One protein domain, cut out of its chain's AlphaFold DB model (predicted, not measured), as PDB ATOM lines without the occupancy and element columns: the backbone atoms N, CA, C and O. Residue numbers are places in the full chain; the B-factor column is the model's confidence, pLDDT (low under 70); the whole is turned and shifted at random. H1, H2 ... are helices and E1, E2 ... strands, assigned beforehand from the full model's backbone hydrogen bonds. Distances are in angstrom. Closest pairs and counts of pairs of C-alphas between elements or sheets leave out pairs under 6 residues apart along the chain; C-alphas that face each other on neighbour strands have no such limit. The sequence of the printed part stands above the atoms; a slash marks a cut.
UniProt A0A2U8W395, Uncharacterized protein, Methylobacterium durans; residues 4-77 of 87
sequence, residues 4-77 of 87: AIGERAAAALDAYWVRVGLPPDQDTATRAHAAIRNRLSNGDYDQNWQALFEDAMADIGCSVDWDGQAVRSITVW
ATOM      1  N   ALA A   4     139.764 179.209 116.052       82.38
ATOM      2  CA  ALA A   4     138.443 179.400 115.472       82.38
ATOM      3  C   ALA A   4     137.303 179.228 116.489       82.38
ATOM      4  O   ALA A   4     136.254 179.855 116.330       82.38
ATOM      5  N   ILE A   5     137.474 178.423 117.549       85.19
ATOM      6  CA  ILE A   5     136.423 178.273 118.572       85.19
ATOM      7  C   ILE A   5     136.299 179.510 119.461       85.19
ATOM      8  O   ILE A   5     135.186 179.899 119.810       85.19
ATOM      9  N   GLY A   6     137.419 180.163 119.784       84.19
ATOM     10  CA  GLY A   6     137.422 181.404 120.557       84.19
ATOM     11  C   GLY A   6     136.836 182.561 119.752       84.19
ATOM     12  O   GLY A   6     136.034 183.335 120.272       84.19
ATOM     13  N   GLU A   7     137.172 182.636 118.462       86.69
ATOM     14  CA  GLU A   7     136.590 183.611 117.535       86.69
ATOM     15  C   GLU A   7     135.083 183.400 117.363       86.69
ATOM     16  O   GLU A   7     134.320 184.364 117.390       86.69
ATOM     17  N   ARG A   8     134.628 182.145 117.265       87.81
ATOM     18  CA  ARG A   8     133.201 181.817 117.146       87.81
ATOM     19  C   ARG A   8     132.415 182.151 118.414       87.81
ATOM     20  O   ARG A   8     131.325 182.707 118.313       87.81
ATOM     21  N   ALA A   9     132.980 181.881 119.591       87.69
ATOM     22  CA  ALA A   9     132.392 182.272 120.872       87.69
ATOM     23  C   ALA A   9     132.280 183.804 121.009       87.69
ATOM     24  O   ALA A   9     131.229 184.316 121.393       87.69
ATOM     25  N   ALA A  10     133.324 184.549 120.629       87.00
ATOM     26  CA  ALA A  10     133.295 186.011 120.634       87.00
ATOM     27  C   ALA A  10     132.292 186.581 119.614       87.00
ATOM     28  O   ALA A  10     131.547 187.508 119.927       87.00
ATOM     29  N   ALA A  11     132.213 185.994 118.416       88.62
ATOM     30  CA  ALA A  11     131.249 186.395 117.395       88.62
ATOM     31  C   ALA A  11     129.795 186.163 117.839       88.62
ATOM     32  O   ALA A  11     128.924 186.977 117.537       88.62
ATOM     33  N   ALA A  12     129.520 185.087 118.584       88.62
ATOM     34  CA  ALA A  12     128.190 184.822 119.133       88.62
ATOM     35  C   ALA A  12     127.757 185.884 120.160       88.62
ATOM     36  O   ALA A  12     126.590 186.281 120.176       88.62
ATOM     37  N   LEU A  13     128.695 186.380 120.976       86.69
ATOM     38  CA  LEU A  13     128.444 187.480 121.909       86.69
ATOM     39  C   LEU A  13     128.112 188.781 121.176       86.69
ATOM     40  O   LEU A  13     127.133 189.441 121.511       86.69
ATOM     41  N   ASP A  14     128.914 189.148 120.176       86.56
ATOM     42  CA  ASP A  14     128.699 190.365 119.388       86.56
ATOM     43  C   ASP A  14     127.345 190.325 118.657       86.56
ATOM     44  O   ASP A  14     126.533 191.246 118.775       86.56
ATOM     45  N   ALA A  15     127.035 189.189 118.022       87.81
ATOM     46  CA  ALA A  15     125.760 188.966 117.350       87.81
ATOM     47  C   ALA A  15     124.558 189.091 118.302       87.81
ATOM     48  O   ALA A  15     123.509 189.606 117.906       87.81
ATOM     49  N   TYR A  16     124.696 188.652 119.558       87.12
ATOM     50  CA  TYR A  16     123.666 188.842 120.575       87.12
ATOM     51  C   TYR A  16     123.413 190.326 120.859       87.12
ATOM     52  O   TYR A  16     122.261 190.755 120.805       87.12
ATOM     53  N   TRP A  17     124.463 191.115 121.104       83.19
ATOM     54  CA  TRP A  17     124.338 192.552 121.384       83.19
ATOM     55  C   TRP A  17     123.703 193.316 120.223       83.19
ATOM     56  O   TRP A  17     122.777 194.105 120.432       83.19
ATOM     57  N   VAL A  18     124.121 193.009 118.992       85.50
ATOM     58  CA  VAL A  18     123.506 193.550 117.771       85.50
ATOM     59  C   VAL A  18     122.018 193.192 117.704       85.50
ATOM     60  O   VAL A  18     121.192 194.049 117.390       85.50
ATOM     61  N   ARG A  19     121.649 191.951 118.041       84.81
ATOM     62  CA  ARG A  19     120.257 191.477 118.005       84.81
ATOM     63  C   ARG A  19     119.365 192.141 119.054       84.81
ATOM     64  O   ARG A  19     118.214 192.441 118.746       84.81
ATOM     65  N   VAL A  20     119.853 192.346 120.279       83.00
ATOM     66  CA  VAL A  20     119.062 192.994 121.344       83.00
ATOM     67  C   VAL A  20     119.001 194.517 121.197       83.00
ATOM     68  O   VAL A  20     118.224 195.160 121.899       83.00
ATOM     69  N   GLY A  21     119.788 195.099 120.282       78.94
ATOM     70  CA  GLY A  21     119.780 196.532 119.980       78.94
ATOM     71  C   GLY A  21     120.263 197.411 121.136       78.94
ATOM     72  O   GLY A  21     120.023 198.618 121.136       78.94
ATOM     73  N   LEU A  22     120.918 196.812 122.132       72.81
ATOM     74  CA  LEU A  22     121.500 197.512 123.267       72.81
ATOM     75  C   LEU A  22     122.999 197.672 123.027       72.81
ATOM     76  O   LEU A  22     123.640 196.715 122.582       72.81
ATOM     77  N   PRO A  23     123.580 198.847 123.334       70.00
ATOM     78  CA  PRO A  23     125.025 198.966 123.342       70.00
ATOM     79  C   PRO A  23     125.573 197.923 124.327       70.00
ATOM     80  O   PRO A  23     125.048 197.832 125.444       70.00
ATOM     81  N   PRO A  24     126.575 197.117 123.930       67.44
ATOM     82  CA  PRO A  24     127.189 196.173 124.845       67.44
ATOM     83  C   PRO A  24     127.667 196.945 126.065       67.44
ATOM     84  O   PRO A  24     128.341 197.972 125.932       67.44
ATOM     85  N   ASP A  25     127.321 196.460 127.253       74.44
ATOM     86  CA  ASP A  25     127.958 196.950 128.462       74.44
ATOM     87  C   ASP A  25     129.461 196.678 128.309       74.44
ATOM     88  O   ASP A  25     129.895 195.525 128.265       74.44
ATOM     89  N   GLN A  26     130.240 197.739 128.084       76.12
ATOM     90  CA  GLN A  26     131.637 197.626 127.658       76.12
ATOM     91  C   GLN A  26     132.473 196.838 128.670       76.12
ATOM     92  O   GLN A  26     133.385 196.113 128.272       76.12
ATOM     93  N   ASP A  27     132.146 196.948 129.960       82.31
ATOM     94  CA  ASP A  27     132.761 196.163 131.032       82.31
ATOM     95  C   ASP A  27     132.391 194.679 130.897       82.31
ATOM     96  O   ASP A  27     133.285 193.834 130.823       82.31
ATOM     97  N   THR A  28     131.105 194.353 130.738       80.94
ATOM     98  CA  THR A  28     130.633 192.972 130.535       80.94
ATOM     99  C   THR A  28     131.235 192.334 129.281       80.94
ATOM    100  O   THR A  28     131.719 191.204 129.339       80.94
ATOM    101  N   ALA A  29     131.269 193.049 128.154       82.88
ATOM    102  CA  ALA A  29     131.852 192.548 126.911       82.88
ATOM    103  C   ALA A  29     133.370 192.335 127.040       82.88
ATOM    104  O   ALA A  29     133.888 191.298 126.623       82.88
ATOM    105  N   THR A  30     134.083 193.265 127.684       86.81
ATOM    106  CA  THR A  30     135.526 193.126 127.934       86.81
ATOM    107  C   THR A  30     135.814 191.927 128.837       86.81
ATOM    108  O   THR A  30     136.716 191.139 128.541       86.81
ATOM    109  N   ARG A  31     135.031 191.744 129.906       88.81
ATOM    110  CA  ARG A  31     135.162 190.602 130.822       88.81
ATOM    111  C   ARG A  31     134.852 189.280 130.136       88.81
ATOM    112  O   ARG A  31     135.636 188.349 130.277       88.81
ATOM    113  N   ALA A  32     133.783 189.210 129.345       87.62
ATOM    114  CA  ALA A  32     133.440 188.015 128.580       87.62
ATOM    115  C   ALA A  32     134.555 187.643 127.587       87.62
ATOM    116  O   ALA A  32     134.984 186.493 127.539       87.62
ATOM    117  N   HIS A  33     135.107 188.615 126.852       87.81
ATOM    118  CA  HIS A  33     136.227 188.370 125.935       87.81
ATOM    119  C   HIS A  33     137.490 187.897 126.668       87.81
ATOM    120  O   HIS A  33     138.188 187.000 126.188       87.81
ATOM    121  N   ALA A  34     137.794 188.486 127.827       89.56
ATOM    122  CA  ALA A  34     138.917 188.068 128.657       89.56
ATOM    123  C   ALA A  34     138.719 186.644 129.202       89.56
ATOM    124  O   ALA A  34     139.645 185.838 129.123       89.56
ATOM    125  N   ALA A  35     137.515 186.314 129.675       89.62
ATOM    126  CA  ALA A  35     137.162 184.985 130.166       89.62
ATOM    127  C   ALA A  35     137.282 183.927 129.058       89.62
ATOM    128  O   ALA A  35     137.965 182.924 129.259       89.62
ATOM    129  N   ILE A  36     136.744 184.187 127.858       88.88
ATOM    130  CA  ILE A  36     136.872 183.291 126.694       88.88
ATOM    131  C   ILE A  36     138.349 183.048 126.363       88.88
ATOM    132  O   ILE A  36     138.759 181.902 126.206       88.88
ATOM    133  N   ARG A  37     139.182 184.097 126.296       86.44
ATOM    134  CA  ARG A  37     140.624 183.956 126.008       86.44
ATOM    135  C   ARG A  37     141.381 183.199 127.098       86.44
ATOM    136  O   ARG A  37     142.274 182.411 126.786       86.44
ATOM    137  N   ASN A  38     141.043 183.439 128.363       87.56
ATOM    138  CA  ASN A  38     141.674 182.773 129.498       87.56
ATOM    139  C   ASN A  38     141.314 181.282 129.544       87.56
ATOM    140  O   ASN A  38     142.186 180.442 129.757       87.56
ATOM    141  N   ARG A  39     140.045 180.945 129.294       83.88
ATOM    142  CA  ARG A  39     139.565 179.558 129.216       83.88
ATOM    143  C   ARG A  39     140.104 178.850 127.981       83.88
ATOM    144  O   ARG A  39     140.540 177.713 128.097       83.88
ATOM    145  N   LEU A  40     140.194 179.541 126.844       82.06
ATOM    146  CA  LEU A  40     140.907 179.031 125.679       82.06
ATOM    147  C   LEU A  40     142.365 178.727 126.056       82.06
ATOM    148  O   LEU A  40     142.832 177.637 125.833       82.06
ATOM    149  N   SER A  41     143.095 179.602 126.737       80.62
ATOM    150  CA  SER A  41     144.511 179.311 127.039       80.62
ATOM    151  C   SER A  41     144.743 178.143 128.018       80.62
ATOM    152  O   SER A  41     145.844 177.598 128.036       80.62
ATOM    153  N   ASN A  42     143.743 177.764 128.826       75.62
ATOM    154  CA  ASN A  42     143.902 176.821 129.942       75.62
ATOM    155  C   ASN A  42     143.055 175.539 129.849       75.62
ATOM    156  O   ASN A  42     143.303 174.606 130.610       75.62
ATOM    157  N   GLY A  43     142.030 175.497 128.997       67.25
ATOM    158  CA  GLY A  43     141.065 174.398 128.939       67.25
ATOM    159  C   GLY A  43     141.228 173.510 127.712       67.25
ATOM    160  O   GLY A  43     141.751 173.930 126.687       67.25
ATOM    161  N   ASP A  44     140.721 172.285 127.802       69.50
ATOM    162  CA  ASP A  44     140.648 171.349 126.680       69.50
ATOM    163  C   ASP A  44     139.234 171.406 126.083       69.50
ATOM    164  O   ASP A  44     138.354 170.601 126.386       69.50
ATOM    165  N   TYR A  45     138.964 172.457 125.306       71.94
ATOM    166  CA  TYR A  45     137.707 172.584 124.568       71.94
ATOM    167  C   TYR A  45     137.918 171.981 123.181       71.94
ATOM    168  O   TYR A  45     138.326 172.666 122.242       71.94
ATOM    169  N   ASP A  46     137.666 170.678 123.072       67.44
ATOM    170  CA  ASP A  46     137.869 169.856 121.873       67.44
ATOM    171  C   ASP A  46     136.810 170.158 120.790       67.44
ATOM    172  O   ASP A  46     136.030 169.309 120.392       67.44
ATOM    173  N   GLN A  47     136.740 171.410 120.318       71.94
ATOM    174  CA  GLN A  47     135.800 171.943 119.309       71.94
ATOM    175  C   GLN A  47     134.438 172.445 119.825       71.94
ATOM    176  O   GLN A  47     133.689 173.073 119.068       71.94
ATOM    177  N   ASN A  48     134.117 172.264 121.110       86.44
ATOM    178  CA  ASN A  48     132.853 172.748 121.672       86.44
ATOM    179  C   ASN A  48     132.925 174.223 122.112       86.44
ATOM    180  O   ASN A  48     133.079 174.549 123.290       86.44
ATOM    181  N   TRP A  49     132.799 175.126 121.139       88.00
ATOM    182  CA  TRP A  49     132.796 176.574 121.365       88.00
ATOM    183  C   TRP A  49     131.604 177.061 122.211       88.00
ATOM    184  O   TRP A  49     131.727 178.088 122.876       88.00
ATOM    185  N   GLN A  50     130.472 176.339 122.219       89.75
ATOM    186  CA  GLN A  50     129.312 176.686 123.053       89.75
ATOM    187  C   GLN A  50     129.627 176.455 124.528       89.75
ATOM    188  O   GLN A  50     129.451 177.368 125.326       89.75
ATOM    189  N   ALA A  51     130.211 175.301 124.865       88.81
ATOM    190  CA  ALA A  51     130.646 175.018 126.231       88.81
ATOM    191  C   ALA A  51     131.720 176.010 126.716       88.81
ATOM    192  O   ALA A  51     131.667 176.455 127.859       88.81
ATOM    193  N   LEU A  52     132.659 176.404 125.842       89.62
ATOM    194  CA  LEU A  52     133.631 177.466 126.138       89.62
ATOM    195  C   LEU A  52     132.932 178.788 126.475       89.62
ATOM    196  O   LEU A  52     133.316 179.468 127.426       89.62
ATOM    197  N   PHE A  53     131.919 179.159 125.693       90.06
ATOM    198  CA  PHE A  53     131.162 180.385 125.907       90.06
ATOM    199  C   PHE A  53     130.345 180.334 127.201       90.06
ATOM    200  O   PHE A  53     130.415 181.262 127.996       90.06
ATOM    201  N   GLU A  54     129.609 179.251 127.448       90.06
ATOM    202  CA  GLU A  54     128.802 179.074 128.661       90.06
ATOM    203  C   GLU A  54     129.650 179.134 129.927       90.06
ATOM    204  O   GLU A  54     129.290 179.826 130.875       90.06
ATOM    205  N   ASP A  55     130.793 178.458 129.926       89.06
ATOM    206  CA  ASP A  55     131.709 178.426 131.060       89.06
ATOM    207  C   ASP A  55     132.386 179.793 131.291       89.06
ATOM    208  O   ASP A  55     132.477 180.258 132.429       89.06
ATOM    209  N   ALA A  56     132.760 180.504 130.219       90.38
ATOM    210  CA  ALA A  56     133.257 181.879 130.308       90.38
ATOM    211  C   ALA A  56     132.192 182.865 130.817       90.38
ATOM    212  O   ALA A  56     132.503 183.781 131.578       90.38
ATOM    213  N   MET A  57     130.934 182.691 130.410       89.44
ATOM    214  CA  MET A  57     129.825 183.521 130.879       89.44
ATOM    215  C   MET A  57     129.470 183.193 132.334       89.44
ATOM    216  O   MET A  57     129.236 184.112 133.116       89.44
ATOM    217  N   ALA A  58     129.512 181.921 132.732       89.00
ATOM    218  CA  ALA A  58     129.302 181.500 134.114       89.00
ATOM    219  C   ALA A  58     130.360 182.087 135.064       89.00
ATOM    220  O   ALA A  58     130.016 182.514 136.165       89.00
ATOM    221  N   ASP A  59     131.618 182.186 134.617       87.62
ATOM    222  CA  ASP A  59     132.725 182.810 135.359       87.62
ATOM    223  C   ASP A  59     132.432 184.271 135.741       87.62
ATOM    224  O   ASP A  59     132.705 184.702 136.861       87.62
ATOM    225  N   ILE A  60     131.790 185.017 134.836       87.12
ATOM    226  CA  ILE A  60     131.400 186.415 135.063       87.12
ATOM    227  C   ILE A  60     130.001 186.562 135.686       87.12
ATOM    228  O   ILE A  60     129.496 187.679 135.796       87.12
ATOM    229  N   GLY A  61     129.377 185.458 136.107       87.56
ATOM    230  CA  GLY A  61     128.061 185.450 136.746       87.56
ATOM    231  C   GLY A  61     126.889 185.563 135.771       87.56
ATOM    232  O   GLY A  61     125.851 186.111 136.125       87.56
ATOM    233  N   CYS A  62     127.023 185.067 134.546       86.75
ATOM    234  CA  CYS A  62     125.980 185.074 133.524       86.75
ATOM    235  C   CYS A  62     125.607 183.645 133.105       86.75
ATOM    236  O   CYS A  62     126.466 182.784 132.964       86.75
ATOM    237  N   SER A  63     124.329 183.400 132.817       89.19
ATOM    238  CA  SER A  63     123.885 182.224 132.064       89.19
ATOM    239  C   SER A  63     123.483 182.602 130.659       89.19
ATOM    240  O   SER A  63     122.971 183.694 130.412       89.19
ATOM    241  N   VAL A  64     123.681 181.655 129.753       90.00
ATOM    242  CA  VAL A  64     123.385 181.790 128.336       90.00
ATOM    243  C   VAL A  64     122.271 180.812 128.003       90.00
ATOM    244  O   VAL A  64     122.373 179.628 128.299       90.00
ATOM    245  N   ASP A  65     121.205 181.322 127.406       90.50
ATOM    246  CA  ASP A  65     120.162 180.525 126.774       90.50
ATOM    247  C   ASP A  65     120.426 180.490 125.267       90.50
ATOM    248  O   ASP A  65     120.725 181.521 124.653       90.50
ATOM    249  N   TRP A  66     120.314 179.307 124.668       89.81
ATOM    250  CA  TRP A  66     120.645 179.072 123.265       89.81
ATOM    251  C   TRP A  66     119.397 178.790 122.425       89.81
ATOM    252  O   TRP A  66     118.491 178.070 122.835       89.81
ATOM    253  N   ASP A  67     119.397 179.304 121.199       87.75
ATOM    254  CA  ASP A  67     118.497 178.925 120.110       87.75
ATOM    255  C   ASP A  67     119.347 178.285 119.001       87.75
ATOM    256  O   ASP A  67     119.919 178.955 118.137       87.75
ATOM    257  N   GLY A  68     119.541 176.969 119.096       87.38
ATOM    258  CA  GLY A  68     120.465 176.234 118.232       87.38
ATOM    259  C   GLY A  68     121.918 176.689 118.419       87.38
ATOM    260  O   GLY A  68     122.525 176.428 119.453       87.38
ATOM    261  N   GLN A  69     122.480 177.349 117.401       84.62
ATOM    262  CA  GLN A  69     123.845 177.906 117.425       84.62
ATOM    263  C   GLN A  69     123.879 179.417 117.710       84.62
ATOM    264  O   GLN A  69     124.935 180.034 117.600       84.62
ATOM    265  N   ALA A  70     122.744 180.036 118.034       85.69
ATOM    266  CA  ALA A  70     122.661 181.457 118.349       85.69
ATOM    267  C   ALA A  70     122.339 181.668 119.830       85.69
ATOM    268  O   ALA A  70     121.576 180.908 120.424       85.69
ATOM    269  N   VAL A  71     122.888 182.725 120.425       88.38
ATOM    270  CA  VAL A  71     122.510 183.135 121.780       88.38
ATOM    271  C   VAL A  71     121.112 183.747 121.730       88.38
ATOM    272  O   VAL A  71     120.873 184.741 121.038       88.38
ATOM    273  N   ARG A  72     120.178 183.146 122.466       88.69
ATOM    274  CA  ARG A  72     118.801 183.621 122.598       88.69
ATOM    275  C   ARG A  72     118.679 184.685 123.675       88.69
ATOM    276  O   ARG A  72     118.012 185.695 123.460       88.69
ATOM    277  N   SER A  73     119.300 184.459 124.828       86.62
ATOM    278  CA  SER A  73     119.275 185.387 125.956       86.62
ATOM    279  C   SER A  73     120.503 185.202 126.838       86.62
ATOM    280  O   SER A  73     120.990 184.087 127.001       86.62
ATOM    281  N   ILE A  74     120.989 186.290 127.431       86.75
ATOM    282  CA  ILE A  74     122.013 186.255 128.476       86.75
ATOM    283  C   ILE A  74     121.383 186.800 129.756       86.75
ATOM    284  O   ILE A  74     120.919 187.940 129.787       86.75
ATOM    285  N   THR A  75     121.368 185.988 130.809       85.19
ATOM    286  CA  THR A  75     120.806 186.337 132.119       85.19
ATOM    287  C   THR A  75     121.924 186.498 133.140       85.19
ATOM    288  O   THR A  75     122.695 185.569 133.357       85.19
ATOM    289  N   VAL A  76     122.010 187.656 133.795       82.62
ATOM    290  CA  VAL A  76     123.008 187.920 134.845       82.62
ATOM    291  C   VAL A  76     122.486 187.438 136.201       82.62
ATOM    292  O   VAL A  76     121.403 187.829 136.641       82.62
ATOM    293  N   TRP A  77     123.273 186.623 136.892       76.25
ATOM    294  CA  TRP A  77     123.018 186.138 138.243       76.25
ATOM    295  C   TRP A  77     123.517 187.195 139.225       76.25
ATOM    296  O   TRP A  77     124.685 187.235 139.595       76.25
TER     297      TRP A  77
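This is residues 4 to 77 of the 87 residues of an uncharacterized protein of Methylobacterium durans (UniProt A0A2U8W395). Two long helices side by side, H1 and H2, form a helical hairpin that makes one layer; a shorter helix, H3, crosses it on one side and packs on both. A small two-stranded hairpin, E1 and E2, stands beside H3 on that same side, with E2 packing on H1. The 74 printed residues hold three named helices, then two strands, order E1 - E2, antiparallel; the class is mixed, helices and strands. The whole is compact, with a radius of gyration of the C-alphas of 11.2 A and spans of 33 by 26 by 21 A.

H1, residues 4 to 20, is 24.4 A long and begins at C-alpha 4, (138.443, 179.400, 115.472). H2, residues 26 to 42, is 24.3 A long. H3, residues 49 to 59, is 15.3 A long. E1, residues 62 to 67, is 16.5 A long, and E2, residues 70 to 76, is 17.7 A long, ending at C-alpha 76, (123.008, 187.920, 134.845).

H1 touches H2 with residues 6 to 13 alone, closest C-alphas Gly 6 and Ile 36, 6.4 A, at a shallow tilt of 19 degrees, opposite ways. H2 touches H3, closest C-alphas Ala 35 and Ala 56, 5.0 A, at a steep tilt of 62 degrees. The closest C-alphas of H3 and E1 are Glu 54 and Val 64, 6.1 A; those of H1 and E2 are Tyr 16 and Val 71, 5.9 A. H2 is apart from E1 and E2. In the hairpin E1 and E2, N 63 and O 75 are within hydrogen-bond range at 2.8 A. In H1, H2 and H3 every O i to N i+4 pair is within hydrogen-bond range.

The C-alphas of Gly 21 and Asp 44 are the two farthest apart, 33.4 A. The printed part has no cut, and no link is long. The mean pLDDT of the printed part is 84.3; residues 24, 43 to 44 and 46 are under 70.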